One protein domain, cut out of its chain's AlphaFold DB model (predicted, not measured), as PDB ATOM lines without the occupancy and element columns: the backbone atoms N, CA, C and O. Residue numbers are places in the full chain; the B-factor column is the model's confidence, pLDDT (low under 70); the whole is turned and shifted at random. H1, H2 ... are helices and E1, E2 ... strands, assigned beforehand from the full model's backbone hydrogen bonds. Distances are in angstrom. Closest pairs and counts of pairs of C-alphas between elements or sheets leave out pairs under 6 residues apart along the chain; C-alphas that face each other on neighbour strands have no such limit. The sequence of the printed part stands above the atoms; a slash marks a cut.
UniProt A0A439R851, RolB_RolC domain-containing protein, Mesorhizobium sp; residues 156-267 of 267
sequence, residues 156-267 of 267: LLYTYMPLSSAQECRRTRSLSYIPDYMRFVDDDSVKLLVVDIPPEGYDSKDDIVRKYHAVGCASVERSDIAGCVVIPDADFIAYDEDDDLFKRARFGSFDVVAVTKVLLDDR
ATOM      1  N   LEU A 156       5.906  23.767  11.759       95.88
ATOM      2  CA  LEU A 156       5.330  22.519  11.282       95.88
ATOM      3  C   LEU A 156       6.034  21.367  11.978       95.88
ATOM      4  O   LEU A 156       7.236  21.440  12.225       95.88
ATOM      5  N   LEU A 157       5.270  20.328  12.263       96.06
ATOM      6  CA  LEU A 157       5.751  19.106  12.870       96.06
ATOM      7  C   LEU A 157       5.354  17.902  12.014       96.06
ATOM      8  O   LEU A 157       4.532  18.002  11.094       96.06
ATOM      9  N   TYR A 158       5.958  16.758  12.316       95.69
ATOM     10  CA  TYR A 158       5.955  15.595  11.444       95.69
ATOM     11  C   TYR A 158       5.624  14.328  12.221       95.69
ATOM     12  O   TYR A 158       6.162  14.063  13.292       95.69
ATOM     13  N   THR A 159       4.758  13.510  11.637       95.62
ATOM     14  CA  THR A 159       4.434  12.170  12.129       95.62
ATOM     15  C   THR A 159       4.708  11.180  11.000       95.62
ATOM     16  O   THR A 159       4.204  11.330   9.882       95.62
ATOM     17  N   TYR A 160       5.515  10.162  11.293       97.06
ATOM     18  CA  TYR A 160       5.987   9.181  10.315       97.06
ATOM     19  C   TYR A 160       5.243   7.859  10.443       97.06
ATOM     20  O   TYR A 160       4.967   7.417  11.552       97.06
ATOM     21  N   MET A 161       4.915   7.228   9.320       97.19
ATOM     22  CA  MET A 161       4.156   5.972   9.273       97.19
ATOM     23  C   MET A 161       4.257   5.327   7.883       97.19
ATOM     24  O   MET A 161       4.733   5.982   6.949       97.19
ATOM     25  N   PRO A 162       3.750   4.097   7.674       97.69
ATOM     26  CA  PRO A 162       3.659   3.527   6.337       97.69
ATOM     27  C   PRO A 162       2.918   4.460   5.370       97.69
ATOM     28  O   PRO A 162       1.920   5.092   5.723       97.69
ATOM     29  N   LEU A 163       3.376   4.535   4.117       95.06
ATOM     30  CA  LEU A 163       2.825   5.482   3.137       95.06
ATOM     31  C   LEU A 163       1.310   5.320   2.931       95.06
ATOM     32  O   LEU A 163       0.597   6.313   2.792       95.06
ATOM     33  N   SER A 164       0.812   4.083   2.947       95.38
ATOM     34  CA  SER A 164      -0.620   3.781   2.855       95.38
ATOM     35  C   SER A 164      -1.410   4.377   4.025       95.38
ATOM     36  O   SER A 164      -2.434   5.024   3.805       95.38
ATOM     37  N   SER A 165      -0.914   4.240   5.256       95.94
ATOM     38  CA  SER A 165      -1.516   4.845   6.448       95.94
ATOM     39  C   SER A 165      -1.555   6.369   6.354       95.94
ATOM     40  O   SER A 165      -2.585   6.972   6.657       95.94
ATOM     41  N   ALA A 166      -0.484   7.002   5.866       94.12
ATOM     42  CA  ALA A 166      -0.434   8.456   5.706       94.12
ATOM     43  C   ALA A 166      -1.475   8.952   4.687       94.12
ATOM     44  O   ALA A 166      -2.167   9.951   4.908       94.12
ATOM     45  N   GLN A 167      -1.641   8.226   3.578       92.06
ATOM     46  CA  GLN A 167      -2.653   8.525   2.561       92.06
ATOM     47  C   GLN A 167      -4.085   8.374   3.095       92.06
ATOM     48  O   GLN A 167      -4.943   9.199   2.766       92.06
ATOM     49  N   GLU A 168      -4.343   7.381   3.946       92.12
ATOM     50  CA  GLU A 168      -5.645   7.207   4.600       92.12
ATOM     51  C   GLU A 168      -5.917   8.279   5.659       92.12
ATOM     52  O   GLU A 168      -7.030   8.814   5.709       92.12
ATOM     53  N   CYS A 169      -4.902   8.682   6.434       89.94
ATOM     54  CA  CYS A 169      -5.014   9.809   7.364       89.94
ATOM     55  C   CYS A 169      -5.428  11.088   6.629       89.94
ATOM     56  O   CYS A 169      -6.315  11.801   7.087       89.94
ATOM     57  N   ARG A 170      -4.864  11.344   5.440       87.69
ATOM     58  CA  ARG A 170      -5.284  12.458   4.571       87.69
ATOM     59  C   ARG A 170      -6.730  12.323   4.111       87.69
ATOM     60  O   ARG A 170      -7.484  13.288   4.171       87.69
ATOM     61  N   ARG A 171      -7.107  11.142   3.608       85.75
ATOM     62  CA  ARG A 171      -8.439  10.890   3.031       85.75
ATOM     63  C   ARG A 171      -9.548  11.051   4.071       85.75
ATOM     64  O   ARG A 171     -10.640  11.488   3.730       85.75
ATOM     65  N   THR A 172      -9.265  10.684   5.316       85.69
ATOM     66  CA  THR A 172     -10.244  10.668   6.413       85.69
ATOM     67  C   THR A 172     -10.084  11.807   7.413       85.69
ATOM     68  O   THR A 172     -10.965  11.996   8.247       85.69
ATOM     69  N   ARG A 173      -8.988  12.573   7.330       79.31
ATOM     70  CA  ARG A 173      -8.578  13.603   8.305       79.31
ATOM     71  C   ARG A 173      -8.558  13.079   9.742       79.31
ATOM     72  O   ARG A 173      -9.022  13.731  10.678       79.31
ATOM     73  N   SER A 174      -8.058  11.861   9.898       84.62
ATOM     74  CA  SER A 174      -8.044  11.150  11.168       84.62
ATOM     75  C   SER A 174      -6.730  10.412  11.338       84.62
ATOM     76  O   SER A 174      -6.289   9.705  10.434       84.62
ATOM     77  N   LEU A 175      -6.132  10.524  12.522       85.50
ATOM     78  CA  LEU A 175      -4.943   9.751  12.890       85.50
ATOM     79  C   LEU A 175      -5.266   8.277  13.172       85.50
ATOM     80  O   LEU A 175      -4.359   7.476  13.368       85.50
ATOM     81  N   SER A 176      -6.544   7.880  13.143       88.38
ATOM     82  CA  SER A 176      -7.000   6.501  13.384       88.38
ATOM     83  C   SER A 176      -6.395   5.443  12.457       88.38
ATOM     84  O   SER A 176      -6.582   4.256  12.711       88.38
ATOM     85  N   TYR A 177      -5.696   5.845  11.396       91.31
ATOM     86  CA  TYR A 177      -5.031   4.952  10.444       91.31
ATOM     87  C   TYR A 177      -3.536   4.750  10.713       91.31
ATOM     88  O   TYR A 177      -2.896   3.951  10.025       91.31
ATOM     89  N   ILE A 178      -2.977   5.427  11.717       92.81
ATOM     90  CA  ILE A 178      -1.625   5.137  12.207       92.81
ATOM     91  C   ILE A 178      -1.629   3.727  12.797       92.81
ATOM     92  O   ILE A 178      -2.519   3.447  13.598       92.81
ATOM     93  N   PRO A 179      -0.696   2.835  12.444       95.38
ATOM     94  CA  PRO A 179      -0.688   1.479  12.982       95.38
ATOM     95  C   PRO A 179      -0.570   1.448  14.511       95.38
ATOM     96  O   PRO A 179       0.145   2.263  15.087       95.38
ATOM     97  N   ASP A 180      -1.228   0.490  15.170       94.81
ATOM     98  CA  ASP A 180      -1.255   0.411  16.640       94.81
ATOM     99  C   ASP A 180       0.142   0.276  17.261       94.81
ATOM    100  O   ASP A 180       0.403   0.868  18.298       94.81
ATOM    101  N   TYR A 181       1.066  -0.428  16.598       95.94
ATOM    102  CA  TYR A 181       2.451  -0.577  17.062       95.94
ATOM    103  C   TYR A 181       3.295   0.705  16.946       95.94
ATOM    104  O   TYR A 181       4.416   0.734  17.441       95.94
ATOM    105  N   MET A 182       2.774   1.745  16.285       96.12
ATOM    106  CA  MET A 182       3.366   3.087  16.217       96.12
ATOM    107  C   MET A 182       2.672   4.072  17.167       96.12
ATOM    108  O   MET A 182       2.997   5.258  17.176       96.12
ATOM    109  N   ARG A 183       1.690   3.609  17.945       93.06
ATOM    110  CA  ARG A 183       1.022   4.392  18.985       93.06
ATOM    111  C   ARG A 183       1.609   3.991  20.329       93.06
ATOM    112  O   ARG A 183       1.860   2.811  20.559       93.06
ATOM    113  N   PHE A 184       1.764   4.954  21.226       91.75
ATOM    114  CA  PHE A 184       2.197   4.670  22.588       91.75
ATOM    115  C   PHE A 184       1.138   5.110  23.592       91.75
ATOM    116  O   PHE A 184       0.310   5.981  23.314       91.75
ATOM    117  N   VAL A 185       1.148   4.452  24.747       90.81
ATOM    118  CA  VAL A 185       0.260   4.767  25.864       90.81
ATOM    119  C   VAL A 185       1.076   5.481  26.920       90.81
ATOM    120  O   VAL A 185       2.135   5.000  27.317       90.81
ATOM    121  N   ASP A 186       0.566   6.615  27.365       87.25
ATOM    122  CA  ASP A 186       1.163   7.426  28.415       87.25
ATOM    123  C   ASP A 186       0.018   8.071  29.216       87.25
ATOM    124  O   ASP A 186      -0.980   8.518  28.638       87.25
ATOM    125  N   ASP A 187       0.102   8.028  30.544       85.25
ATOM    126  CA  ASP A 187      -0.987   8.392  31.472       85.25
ATOM    127  C   ASP A 187      -2.365   7.783  31.116       85.25
ATOM    128  O   ASP A 187      -3.366   8.493  31.011       85.25
ATOM    129  N   ASP A 188      -2.425   6.469  30.859       84.62
ATOM    130  CA  ASP A 188      -3.644   5.726  30.467       84.62
ATOM    131  C   ASP A 188      -4.329   6.217  29.172       84.62
ATOM    132  O   ASP A 188      -5.448   5.808  28.841       84.62
ATOM    133  N   SER A 189      -3.654   7.063  28.393       86.12
ATOM    134  CA  SER A 189      -4.159   7.628  27.144       86.12
ATOM    135  C   SER A 189      -3.254   7.277  25.969       86.12
ATOM    136  O   SER A 189      -2.033   7.212  26.090       86.12
ATOM    137  N   VAL A 190      -3.856   7.030  24.804       89.44
ATOM    138  CA  VAL A 190      -3.099   6.826  23.564       89.44
ATOM    139  C   VAL A 190      -2.602   8.187  23.081       89.44
ATOM    140  O   VAL A 190      -3.414   9.057  22.751       89.44
ATOM    141  N   LYS A 191      -1.281   8.359  23.021       90.12
ATOM    142  CA  LYS A 191      -0.614   9.578  22.552       90.12
ATOM    143  C   LYS A 191       0.004   9.357  21.167       90.12
ATOM    144  O   LYS A 191       0.177   8.230  20.696       90.12
ATOM    145  N   LEU A 192       0.289  10.462  20.482       91.31
ATOM    146  CA  LEU A 192       0.943  10.463  19.174       91.31
ATOM    147  C   LEU A 192       2.381  10.953  19.306       91.31
ATOM    148  O   LEU A 192       2.610  12.003  19.911       91.31
ATOM    149  N   LEU A 193       3.313  10.238  18.666       94.81
ATOM    150  CA  LEU A 193       4.677  10.719  18.488       94.81
ATOM    151  C   LEU A 193       4.716  11.707  17.330       94.81
ATOM    152  O   LEU A 193       4.330  11.394  16.200       94.81
ATOM    153  N   VAL A 194       5.244  12.879  17.630       95.31
ATOM    154  CA  VAL A 194       5.478  13.958  16.690       95.31
ATOM    155  C   VAL A 194       6.952  14.352  16.799       95.31
ATOM    156  O   VAL A 194       7.550  14.290  17.870       95.31
ATOM    157  N   VAL A 195       7.572  14.730  15.690       95.69
ATOM    158  CA  VAL A 195       8.973  15.164  15.656       95.69
ATOM    159  C   VAL A 195       9.110  16.421  14.805       95.69
ATOM    160  O   VAL A 195       8.253  16.712  13.969       95.69
ATOM    161  N   ASP A 196      10.188  17.165  14.999       95.25
ATOM    162  CA  ASP A 196      10.558  18.339  14.203       95.25
ATOM    163  C   ASP A 196      11.545  18.012  13.069       95.25
ATOM    164  O   ASP A 196      11.961  18.907  12.335       95.25
ATOM    165  N   ILE A 197      11.855  16.728  12.866       95.38
ATOM    166  CA  ILE A 197      12.678  16.249  11.755       95.38
ATOM    167  C   ILE A 197      11.842  16.253  10.463       95.38
ATOM    168  O   ILE A 197      10.878  15.481  10.370       95.38
ATOM    169  N   PRO A 198      12.182  17.078   9.453       94.69
ATOM    170  CA  PRO A 198      11.476  17.109   8.174       94.69
ATOM    171  C   PRO A 198      11.693  15.818   7.367       94.69
ATOM    172  O   PRO A 198      12.708  15.159   7.535       94.69
ATOM    173  N   PRO A 199      10.786  15.452   6.438       94.25
ATOM    174  CA  PRO A 199      10.853  14.200   5.665       94.25
ATOM    175  C   PRO A 199      11.965  14.161   4.603       94.25
ATOM    176  O   PRO A 199      11.992  13.255   3.773       94.25
ATOM    177  N   GLU A 200      12.855  15.143   4.611       91.75
ATOM    178  CA  GLU A 200      14.033  15.313   3.766       91.75
ATOM    179  C   GLU A 200      15.102  16.028   4.602       91.75
ATOM    180  O   GLU A 200      14.766  16.885   5.414       91.75
ATOM    181  N   GLY A 201      16.387  15.737   4.402       89.12
ATOM    182  CA  GLY A 201      17.434  16.398   5.179       89.12
ATOM    183  C   GLY A 201      18.649  15.521   5.426       89.12
ATOM    184  O   GLY A 201      18.941  14.623   4.639       89.12
ATOM    185  N   TYR A 202      19.368  15.844   6.501       89.06
ATOM    186  CA  TYR A 202      20.568  15.125   6.931       89.06
ATOM    187  C   TYR A 202      20.276  14.025   7.957       89.06
ATOM    188  O   TYR A 202      21.096  13.122   8.092       89.06
ATOM    189  N   ASP A 203      19.144  14.105   8.661       94.19
ATOM    190  CA  ASP A 203      18.688  13.061   9.576       94.19
ATOM    191  C   ASP A 203      18.380  11.761   8.821       94.19
ATOM    192  O   ASP A 203      18.073  11.768   7.620       94.19
ATOM    193  N   SER A 204      18.451  10.630   9.518       95.50
ATOM    194  CA  SER A 204      18.156   9.324   8.927       95.50
ATOM    195  C   SER A 204      16.821   8.764   9.404       95.50
ATOM    196  O   SER A 204      16.213   9.220  10.377       95.50
ATOM    197  N   LYS A 205      16.343   7.713   8.730       96.69
ATOM    198  CA  LYS A 205      15.194   6.947   9.240       96.69
ATOM    199  C   LYS A 205      15.486   6.317  10.603       96.69
ATOM    200  O   LYS A 205      14.550   6.149  11.382       96.69
ATOM    201  N   ASP A 206      16.745   6.005  10.909       96.50
ATOM    202  CA  ASP A 206      17.131   5.421  12.198       96.50
ATOM    203  C   ASP A 206      16.952   6.419  13.345       96.50
ATOM    204  O   ASP A 206      16.539   6.018  14.434       96.50
ATOM    205  N   ASP A 207      17.147   7.720  13.101       95.69
ATOM    206  CA  ASP A 207      16.847   8.758  14.094       95.69
ATOM    207  C   ASP A 207      15.355   8.776  14.457       95.69
ATOM    208  O   ASP A 207      15.000   8.889  15.634       95.69
ATOM    209  N   ILE A 208      14.480   8.597  13.464       97.06
ATOM    210  CA  ILE A 208      13.026   8.509  13.662       97.06
ATOM    211  C   ILE A 208      12.646   7.223  14.397       97.06
ATOM    212  O   ILE A 208      11.872   7.263  15.355       97.06
ATOM    213  N   VAL A 209      13.197   6.080  13.975       97.19
ATOM    214  CA  VAL A 209      12.965   4.778  14.624       97.19
ATOM    215  C   VAL A 209      13.394   4.832  16.089       97.19
ATOM    216  O   VAL A 209      12.637   4.405  16.958       97.19
ATOM    217  N   ARG A 210      14.550   5.437  16.391       96.38
ATOM    218  CA  ARG A 210      15.026   5.633  17.767       96.38
ATOM    219  C   ARG A 210      14.026   6.428  18.608       96.38
ATOM    220  O   ARG A 210      13.763   6.026  19.738       96.38
ATOM    221  N   LYS A 211      13.436   7.506  18.076       97.00
ATOM    222  CA  LYS A 211      12.406   8.293  18.787       97.00
ATOM    223  C   LYS A 211      11.127   7.479  19.032       97.00
ATOM    224  O   LYS A 211      10.548   7.565  20.109       97.00
ATOM    225  N   TYR A 212      10.720   6.624  18.088       97.25
ATOM    226  CA  TYR A 212       9.630   5.662  18.315       97.25
ATOM    227  C   TYR A 212       9.966   4.639  19.401       97.25
ATOM    228  O   TYR A 212       9.134   4.344  20.258       97.25
ATOM    229  N   HIS A 213      11.184   4.103  19.398       96.81
ATOM    230  CA  HIS A 213      11.623   3.140  20.409       96.81
ATOM    231  C   HIS A 213      11.700   3.768  21.803       96.81
ATOM    232  O   HIS A 213      11.339   3.099  22.769       96.81
ATOM    233  N   ALA A 214      12.090   5.044  21.908       95.25
ATOM    234  CA  ALA A 214      12.142   5.789  23.170       95.25
ATOM    235  C   ALA A 214      10.771   5.867  23.864       95.25
ATOM    236  O   ALA A 214      10.673   5.659  25.068       95.25
ATOM    237  N   VAL A 215       9.689   6.031  23.094       94.38
ATOM    238  CA  VAL A 215       8.310   6.032  23.621       94.38
ATOM    239  C   VAL A 215       7.689   4.631  23.738       94.38
ATOM    240  O   VAL A 215       6.485   4.495  23.942       94.38
ATOM    241  N   GLY A 216       8.489   3.566  23.608       95.06
ATOM    242  CA  GLY A 216       8.050   2.179  23.795       95.06
ATOM    243  C   GLY A 216       7.519   1.475  22.541       95.06
ATOM    244  O   GLY A 216       7.127   0.309  22.620       95.06
ATOM    245  N   CYS A 217       7.555   2.111  21.366       96.44
ATOM    246  CA  CYS A 217       7.143   1.503  20.094       96.44
ATOM    247  C   CYS A 217       8.262   0.623  19.497       96.44
ATOM    248  O   CYS A 217       8.730   0.855  18.386       96.44
ATOM    249  N   ALA A 218       8.713  -0.398  20.235       96.69
ATOM    250  CA  ALA A 218       9.899  -1.205  19.902       96.69
ATOM    251  C   ALA A 218       9.796  -2.012  18.591       96.69
ATOM    252  O   ALA A 218      10.814  -2.414  18.033       96.69
ATOM    253  N   SER A 219       8.580  -2.259  18.099       97.44
ATOM    254  CA  SER A 219       8.342  -2.993  16.848       97.44
ATOM    255  C   SER A 219       8.451  -2.124  15.595       97.44
ATOM    256  O   SER A 219       8.237  -2.633  14.500       97.44
ATOM    257  N   VAL A 220       8.714  -0.821  15.737       98.00
ATOM    258  CA  VAL A 220       8.860   0.080  14.589       98.00
ATOM    259  C   VAL A 220      10.171  -0.204  13.876       98.00
ATOM    260  O   VAL A 220      11.242  -0.174  14.485       98.00
ATOM    261  N   GLU A 221      10.081  -0.441  12.577       97.69
ATOM    262  CA  GLU A 221      11.210  -0.692  11.697       97.69
ATOM    263  C   GLU A 221      11.386   0.451  10.695       97.69
ATOM    264  O   GLU A 221      10.500   1.262  10.426       97.69
ATOM    265  N   ARG A 222      12.555   0.496  10.063       96.44
ATOM    266  CA  ARG A 222      12.891   1.518   9.063       96.44
ATOM    267  C   ARG A 222      11.939   1.524   7.869       96.44
ATOM    268  O   ARG A 222      11.667   2.581   7.305       96.44
ATOM    269  N   SER A 223      11.431   0.355   7.480       96.44
ATOM    270  CA  SER A 223      10.450   0.219   6.399       96.44
ATOM    271  C   SER A 223       9.107   0.869   6.721       96.44
ATOM    272  O   SER A 223       8.375   1.216   5.792       96.44
ATOM    273  N   ASP A 224       8.794   1.074   8.003       97.62
ATOM    274  CA  ASP A 224       7.596   1.801   8.416       97.62
ATOM    275  C   ASP A 224       7.734   3.304   8.169       97.62
ATOM    276  O   ASP A 224       6.736   3.991   7.977       97.62
ATOM    277  N   ILE A 225       8.959   3.834   8.102       97.56
ATOM    278  CA  ILE A 225       9.243   5.259   7.892       97.56
ATOM    279  C   ILE A 225       9.229   5.573   6.383       97.56
ATOM    280  O   ILE A 225      10.237   5.937   5.774       97.56
ATOM    281  N   ALA A 226       8.065   5.379   5.755       96.25
ATOM    282  CA  ALA A 226       7.872   5.506   4.303       96.25
ATOM    283  C   ALA A 226       6.969   6.683   3.896       96.25
ATOM    284  O   ALA A 226       7.100   7.231   2.796       96.25
ATOM    285  N   GLY A 227       6.045   7.074   4.769       95.56
ATOM    286  CA  GLY A 227       5.157   8.218   4.619       95.56
ATOM    287  C   GLY A 227       5.275   9.178   5.795       95.56
ATOM    288  O   GLY A 227       5.651   8.801   6.905       95.56
ATOM    289  N   CYS A 228       4.937  10.433   5.539       95.00
ATOM    290  CA  CYS A 228       4.928  11.479   6.544       95.00
ATOM    291  C   CYS A 228       3.666  12.327   6.403       95.00
ATOM    292  O   CYS A 228       3.247  12.693   5.297       95.00
ATOM    293  N   VAL A 229       3.064  12.620   7.548       94.06
ATOM    294  CA  VAL A 229       1.976  13.573   7.707       94.06
ATOM    295  C   VAL A 229       2.559  14.826   8.348       94.06
ATOM    296  O   VAL A 229       3.155  14.761   9.421       94.06
ATOM    297  N   VAL A 230       2.375  15.961   7.676       94.12
ATOM    298  CA  VAL A 230       2.805  17.279   8.150       94.12
ATOM    299  C   VAL A 230       1.632  17.946   8.852       94.12
ATOM    300  O   VAL A 230       0.556  18.066   8.260       94.12
ATOM    301  N   ILE A 231       1.839  18.391  10.086       93.62
ATOM    302  CA  ILE A 231       0.813  19.002  10.942       93.62
ATOM    303  C   ILE A 231       1.294  20.360  11.460       93.62
ATOM    304  O   ILE A 231       2.506  20.578  11.551       93.62
ATOM    305  N   PRO A 232       0.389  21.299  11.774       95.00
ATOM    306  CA  PRO A 232       0.788  22.496  12.492       95.00
ATOM    307  C   PRO A 232       1.060  22.156  13.960       95.00
ATOM    308  O   PRO A 232       0.497  21.209  14.509       95.00
ATOM    309  N   ASP A 233       1.904  22.957  14.594       95.25
ATOM    310  CA  ASP A 233       2.059  22.932  16.045       95.25
ATOM    311  C   ASP A 233       0.776  23.367  16.758       95.25
ATOM    312  O   ASP A 233       0.030  24.224  16.265       95.25
ATOM    313  N   ALA A 234       0.534  22.773  17.920       95.00
ATOM    314  CA  ALA A 234      -0.652  22.999  18.727       95.00
ATOM    315  C   ALA A 234      -0.304  22.936  20.216       95.00
ATOM    316  O   ALA A 234       0.633  22.250  20.614       95.00
ATOM    317  N   ASP A 235      -1.069  23.623  21.054       93.44
ATOM    318  CA  ASP A 235      -0.825  23.679  22.502       93.44
ATOM    319  C   ASP A 235      -0.967  22.328  23.229       93.44
ATOM    320  O   ASP A 235      -0.432  22.155  24.322       93.44
ATOM    321  N   PHE A 236      -1.629  21.341  22.619       92.75
ATOM    322  CA  PHE A 236      -1.689  19.966  23.131       92.75
ATOM    323  C   PHE A 236      -0.463  19.126  22.752       92.75
ATOM    324  O   PHE A 236      -0.416  17.932  23.071       92.75
ATOM    325  N   ILE A 237       0.506  19.718  22.056       94.44
ATOM    326  CA  ILE A 237       1.772  19.098  21.690       94.44
ATOM    327  C   ILE A 237       2.850  19.608  22.648       94.44
ATOM    328  O   ILE A 237       3.282  20.756  22.582       94.44
ATOM    329  N   ALA A 238       3.291  18.736  23.551       94.31
ATOM    330  CA  ALA A 238       4.358  19.034  24.498       94.31
ATOM    331  C   ALA A 238       5.698  18.523  23.966       94.31
ATOM    332  O   ALA A 238       5.764  17.425  23.411       94.31
ATOM    333  N   TYR A 239       6.758  19.307  24.150       94.69
ATOM    334  CA  TYR A 239       8.125  18.856  23.905       94.69
ATOM    335  C   TYR A 239       8.650  18.105  25.129       94.69
ATOM    336  O   TYR A 239       8.472  18.557  26.261       94.69
ATOM    337  N   ASP A 240       9.277  16.968  24.880       92.94
ATOM    338  CA  ASP A 240       9.998  16.154  25.842       92.94
ATOM    339  C   ASP A 240      11.497  16.375  25.625       92.94
ATOM    340  O   ASP A 240      12.043  15.977  24.593       92.94
ATOM    341  N   GLU A 241      12.140  17.057  26.573       91.31
ATOM    342  CA  GLU A 241      13.565  17.394  26.498       91.31
ATOM    343  C   GLU A 241      14.468  16.166  26.680       91.31
ATOM    344  O   GLU A 241      15.578  16.151  26.144       91.31
ATOM    345  N   ASP A 242      14.010  15.139  27.403       89.44
ATOM    346  CA  ASP A 242      14.820  13.957  27.717       89.44
ATOM    347  C   ASP A 242      14.959  13.045  26.489       89.44
ATOM    348  O   ASP A 242      16.042  12.520  26.211       89.44
ATOM    349  N   ASP A 243      13.877  12.906  25.720       87.44
ATOM    350  CA  ASP A 243      13.816  12.072  24.514       87.44
ATOM    351  C   ASP A 243      13.923  12.875  23.195       87.44
ATOM    352  O   ASP A 243      13.897  12.302  22.096       87.44
ATOM    353  N   ASP A 244      14.050  14.204  23.288       90.94
ATOM    354  CA  ASP A 244      14.113  15.151  22.166       90.94
ATOM    355  C   ASP A 244      12.933  14.989  21.185       90.94
ATOM    356  O   ASP A 244      13.090  14.884  19.970       90.94
ATOM    357  N   LEU A 245      11.704  14.878  21.677       92.12
ATOM    358  CA  LEU A 245      10.548  14.591  20.818       92.12
ATOM    359  C   LEU A 245       9.292  15.315  21.269       92.12
ATOM    360  O   LEU A 245       9.227  15.862  22.360       92.12
ATOM    361  N   PHE A 246       8.270  15.328  20.419       95.25
ATOM    362  CA  PHE A 246       6.990  15.946  20.733       95.25
ATOM    363  C   PHE A 246       5.924  14.875  20.974       95.25
ATOM    364  O   PHE A 246       5.809  13.892  20.237       95.25
ATOM    365  N   LYS A 247       5.100  15.081  21.999       93.75
ATOM    366  CA  LYS A 247       3.988  14.201  22.366       93.75
ATOM    367  C   LYS A 247       2.693  14.989  22.257       93.75
ATOM    368  O   LYS A 247       2.509  15.976  22.968       93.75
ATOM    369  N   ARG A 248       1.767  14.550  21.402       92.00
ATOM    370  CA  ARG A 248       0.399  15.097  21.406       92.00
ATOM    371  C   ARG A 248      -0.440  14.347  22.433       92.00
ATOM    372  O   ARG A 248      -0.561  13.124  22.350       92.00
ATOM    373  N   ALA A 249      -1.063  15.079  23.351       86.00
ATOM    374  CA  ALA A 249      -1.831  14.515  24.465       86.00
ATOM    375  C   ALA A 249      -3.110  13.767  24.047       86.00
ATOM    376  O   ALA A 249      -3.670  13.015  24.840       86.00
ATOM    377  N   ARG A 250      -3.611  13.985  22.823       81.69
ATOM    378  CA  ARG A 250      -4.847  13.369  22.328       81.69
ATOM    379  C   ARG A 250      -4.673  12.763  20.945       81.69
ATOM    380  O   ARG A 250      -4.014  13.318  20.067       81.69
ATOM    381  N   PHE A 251      -5.353  11.641  20.751       81.81
ATOM    382  CA  PHE A 251      -5.479  10.970  19.467       81.81
ATOM    383  C   PHE A 251      -6.831  11.296  18.823       81.81
ATOM    384  O   PHE A 251      -7.844  11.359  19.517       81.81
ATOM    385  N   GLY A 252      -6.876  11.491  17.501       79.44
ATOM    386  CA  GLY A 252      -8.133  11.766  16.795       79.44
ATOM    387  C   GLY A 252      -7.986  12.683  15.585       79.44
ATOM    388  O   GLY A 252      -6.991  12.614  14.858       79.44
ATOM    389  N   SER A 253      -9.004  13.515  15.356       82.06
ATOM    390  CA  SER A 253      -9.026  14.510  14.282       82.06
ATOM    391  C   SER A 253      -7.898  15.529  14.428       82.06
ATOM    392  O   SER A 253      -7.451  15.844  15.535       82.06
ATOM    393  N   PHE A 254      -7.416  16.012  13.289       82.31
ATOM    394  CA  PHE A 254      -6.327  16.976  13.202       82.31
ATOM    395  C   PHE A 254      -6.308  17.625  11.815       82.31
ATOM    396  O   PHE A 254      -6.824  17.057  10.845       82.31
ATOM    397  N   ASP A 255      -5.668  18.789  11.714       86.62
ATOM    398  CA  ASP A 255      -5.410  19.416  10.424       86.62
ATOM    399  C   ASP A 255      -4.140  18.822   9.798       86.62
ATOM    400  O   ASP A 255      -3.042  18.891  10.352       86.62
ATOM    401  N   VAL A 256      -4.296  18.244   8.610       88.12
ATOM    402  CA  VAL A 256      -3.185  17.776   7.776       88.12
ATOM    403  C   VAL A 256      -2.761  18.927   6.873       88.12
ATOM    404  O   VAL A 256      -3.541  19.327   6.015       88.12
ATOM    405  N   VAL A 257      -1.531  19.423   6.999       90.19
ATOM    406  CA  VAL A 257      -0.982  20.449   6.090       90.19
ATOM    407  C   VAL A 257      -0.515  19.814   4.781       90.19
ATOM    408  O   VAL A 257      -0.762  20.342   3.698       90.19
ATOM    409  N   ALA A 258       0.140  18.658   4.861       90.81
ATOM    410  CA  ALA A 258       0.608  17.913   3.698       90.81
ATOM    411  C   ALA A 258       0.742  16.420   4.018       90.81
ATOM    412  O   ALA A 258       0.948  16.040   5.171       90.81
ATOM    413  N   VAL A 259       0.681  15.580   2.982       91.88
ATOM    414  CA  VAL A 259       1.118  14.177   3.062       91.88
ATOM    415  C   VAL A 259       2.132  13.887   1.978       91.88
ATOM    416  O   VAL A 259       1.883  14.126   0.792       91.88
ATOM    417  N   THR A 260       3.249  13.302   2.385       91.56
ATOM    418  CA  THR A 260       4.395  13.067   1.513       91.56
ATOM    419  C   THR A 260       5.016  11.690   1.718       91.56
ATOM    420  O   THR A 260       4.763  11.010   2.714       91.56
ATOM    421  N   LYS A 261       5.834  11.287   0.747       93.19
ATOM    422  CA  LYS A 261       6.821  10.220   0.909       93.19
ATOM    423  C   LYS A 261       8.014  10.735   1.711       93.19
ATOM    424  O   LYS A 261       8.330  11.921   1.674       93.19
ATOM    425  N   VAL A 262       8.673   9.823   2.409       93.50
ATOM    426  CA  VAL A 262       9.904  10.111   3.149       93.50
ATOM    427  C   VAL A 262      11.108   9.954   2.224       93.50
ATOM    428  O   VAL A 262      11.231   8.935   1.546       93.50
ATOM    429  N   LEU A 263      11.982  10.959   2.216       92.75
ATOM    430  CA  LEU A 263      13.230  11.027   1.447       92.75
ATOM    431  C   LEU A 263      14.478  11.031   2.348       92.75
ATOM    432  O   LEU A 263      15.575  11.309   1.872       92.75
ATOM    433  N   LEU A 264      14.310  10.744   3.643       92.12
ATOM    434  CA  LEU A 264      15.408  10.554   4.592       92.12
ATOM    435  C   LEU A 264      16.300   9.377   4.184       92.12
ATOM    436  O   LEU A 264      15.814   8.396   3.608       92.12
ATOM    437  N   ASP A 265      17.590   9.484   4.513       87.69
ATOM    438  CA  ASP A 265      18.588   8.481   4.143       87.69
ATOM    439  C   ASP A 265      18.317   7.135   4.832       87.69
ATOM    440  O   ASP A 265      17.782   7.046   5.944       87.69
ATOM    441  N   ASP A 266      18.738   6.082   4.142       82.12
ATOM    442  CA  ASP A 266      18.788   4.710   4.619       82.12
ATOM    443  C   ASP A 266      20.169   4.385   5.232       82.12
ATOM    444  O   ASP A 266      20.596   3.228   5.210       82.12
ATOM    445  N   ARG A 267      20.902   5.358   5.767       63.66
ATOM    446  CA  ARG A 267      22.207   5.112   6.398       63.66
ATOM    447  C   ARG A 267      22.130   5.065   7.908       63.66
ATOM    448  O   ARG A 267      21.355   5.860   8.482       63.66
TER     449      ARG A 267
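What this domain is: This is residues 156 to 267 of the 267 residues of the protein "RolB_RolC domain-containing protein" of Mesorhizobium sp (UniProt A0A439R851). Two small antiparallel sheets make a compact, rounded body and meet where E1, whose centre is nearest to the middle of the whole, comes close to the end of E3. H1 covers one face of the three-strand sheet E1 E4 E7, while H2 stands up from the strongly twisted four-strand sheet, order E2 E3 E6 E5. The printed part has 112 residues, with two named helices and seven named strands in the order E1 H1 E2 E3 H2 E4 E5 E6 E7; the class is mixed, and under half of the residues, 53, are in named elements. The radius of gyration of the C-alphas is 12.5 A, and the spans are 35 by 33 by 24 A.

Where its parts are: Find C-alpha 156 at (5.330, 22.519, 11.282); from there strand E1 runs 16.7 A to residue 161. Helix H1 follows, residues 163 to 172, 14.4 A long. Next come strands E2, residues 184 to 186, and E3, residues 189 to 194, the latter 15.6 A long. Look for C-alpha 205 at (15.194, 6.947, 9.240), where helix H2 begins and runs 14.3 A to residue 214. Strand E4 takes residues 227 to 232, 16.9 A. Then come E5, residues 237 to 240, E6, residues 245 to 248, and E7, residues 258 to 261, which ends at C-alpha 261, (6.821, 10.220, 0.909).

How they stand to each other: Look first at E1 and E4, antiparallel neighbours, with N 159 and O 229 at 3.0 A. On the other side of E4, E7 is antiparallel too, with N 228 and O 260 at 2.9 A. H1 makes two layers with this sheet, a helix on one face, at a height of 8.6 A; it runs along the strands, at 17 degrees to E4 on the local plane, with C-alphas 163 and 227 closest, at 3.9 A. Between the sheets, the closest C-alphas of E1 and E3 are those of Thr 159 and Val 194, 5.0 A. In the other sheet, E3 is staggered: residues 189 to 191 pair with E2 in a hairpin, N 191 and O 184 at 2.9 A, and residues 192 to 194 with E6, N 194 and O 246 at 2.9 A. E5 and E6 form a hairpin, with N 240 and O 245 at 2.8 A. H2 stands up from this sheet over E6; their closest C-alphas are 211 and 245, 6.9 A. H1 and H2 are apart. In both helices every O i to N i+4 pair is within hydrogen-bond range.

The domain as a whole: The two C-alphas farthest apart are those of Asp 188 and Arg 267, 35.3 A. The printed part has no cut; the links H1 to E2 and H2 to E4 are long. Mean pLDDT of the printed part is 92.2, and residue 267, the chain's last, is the one under 70.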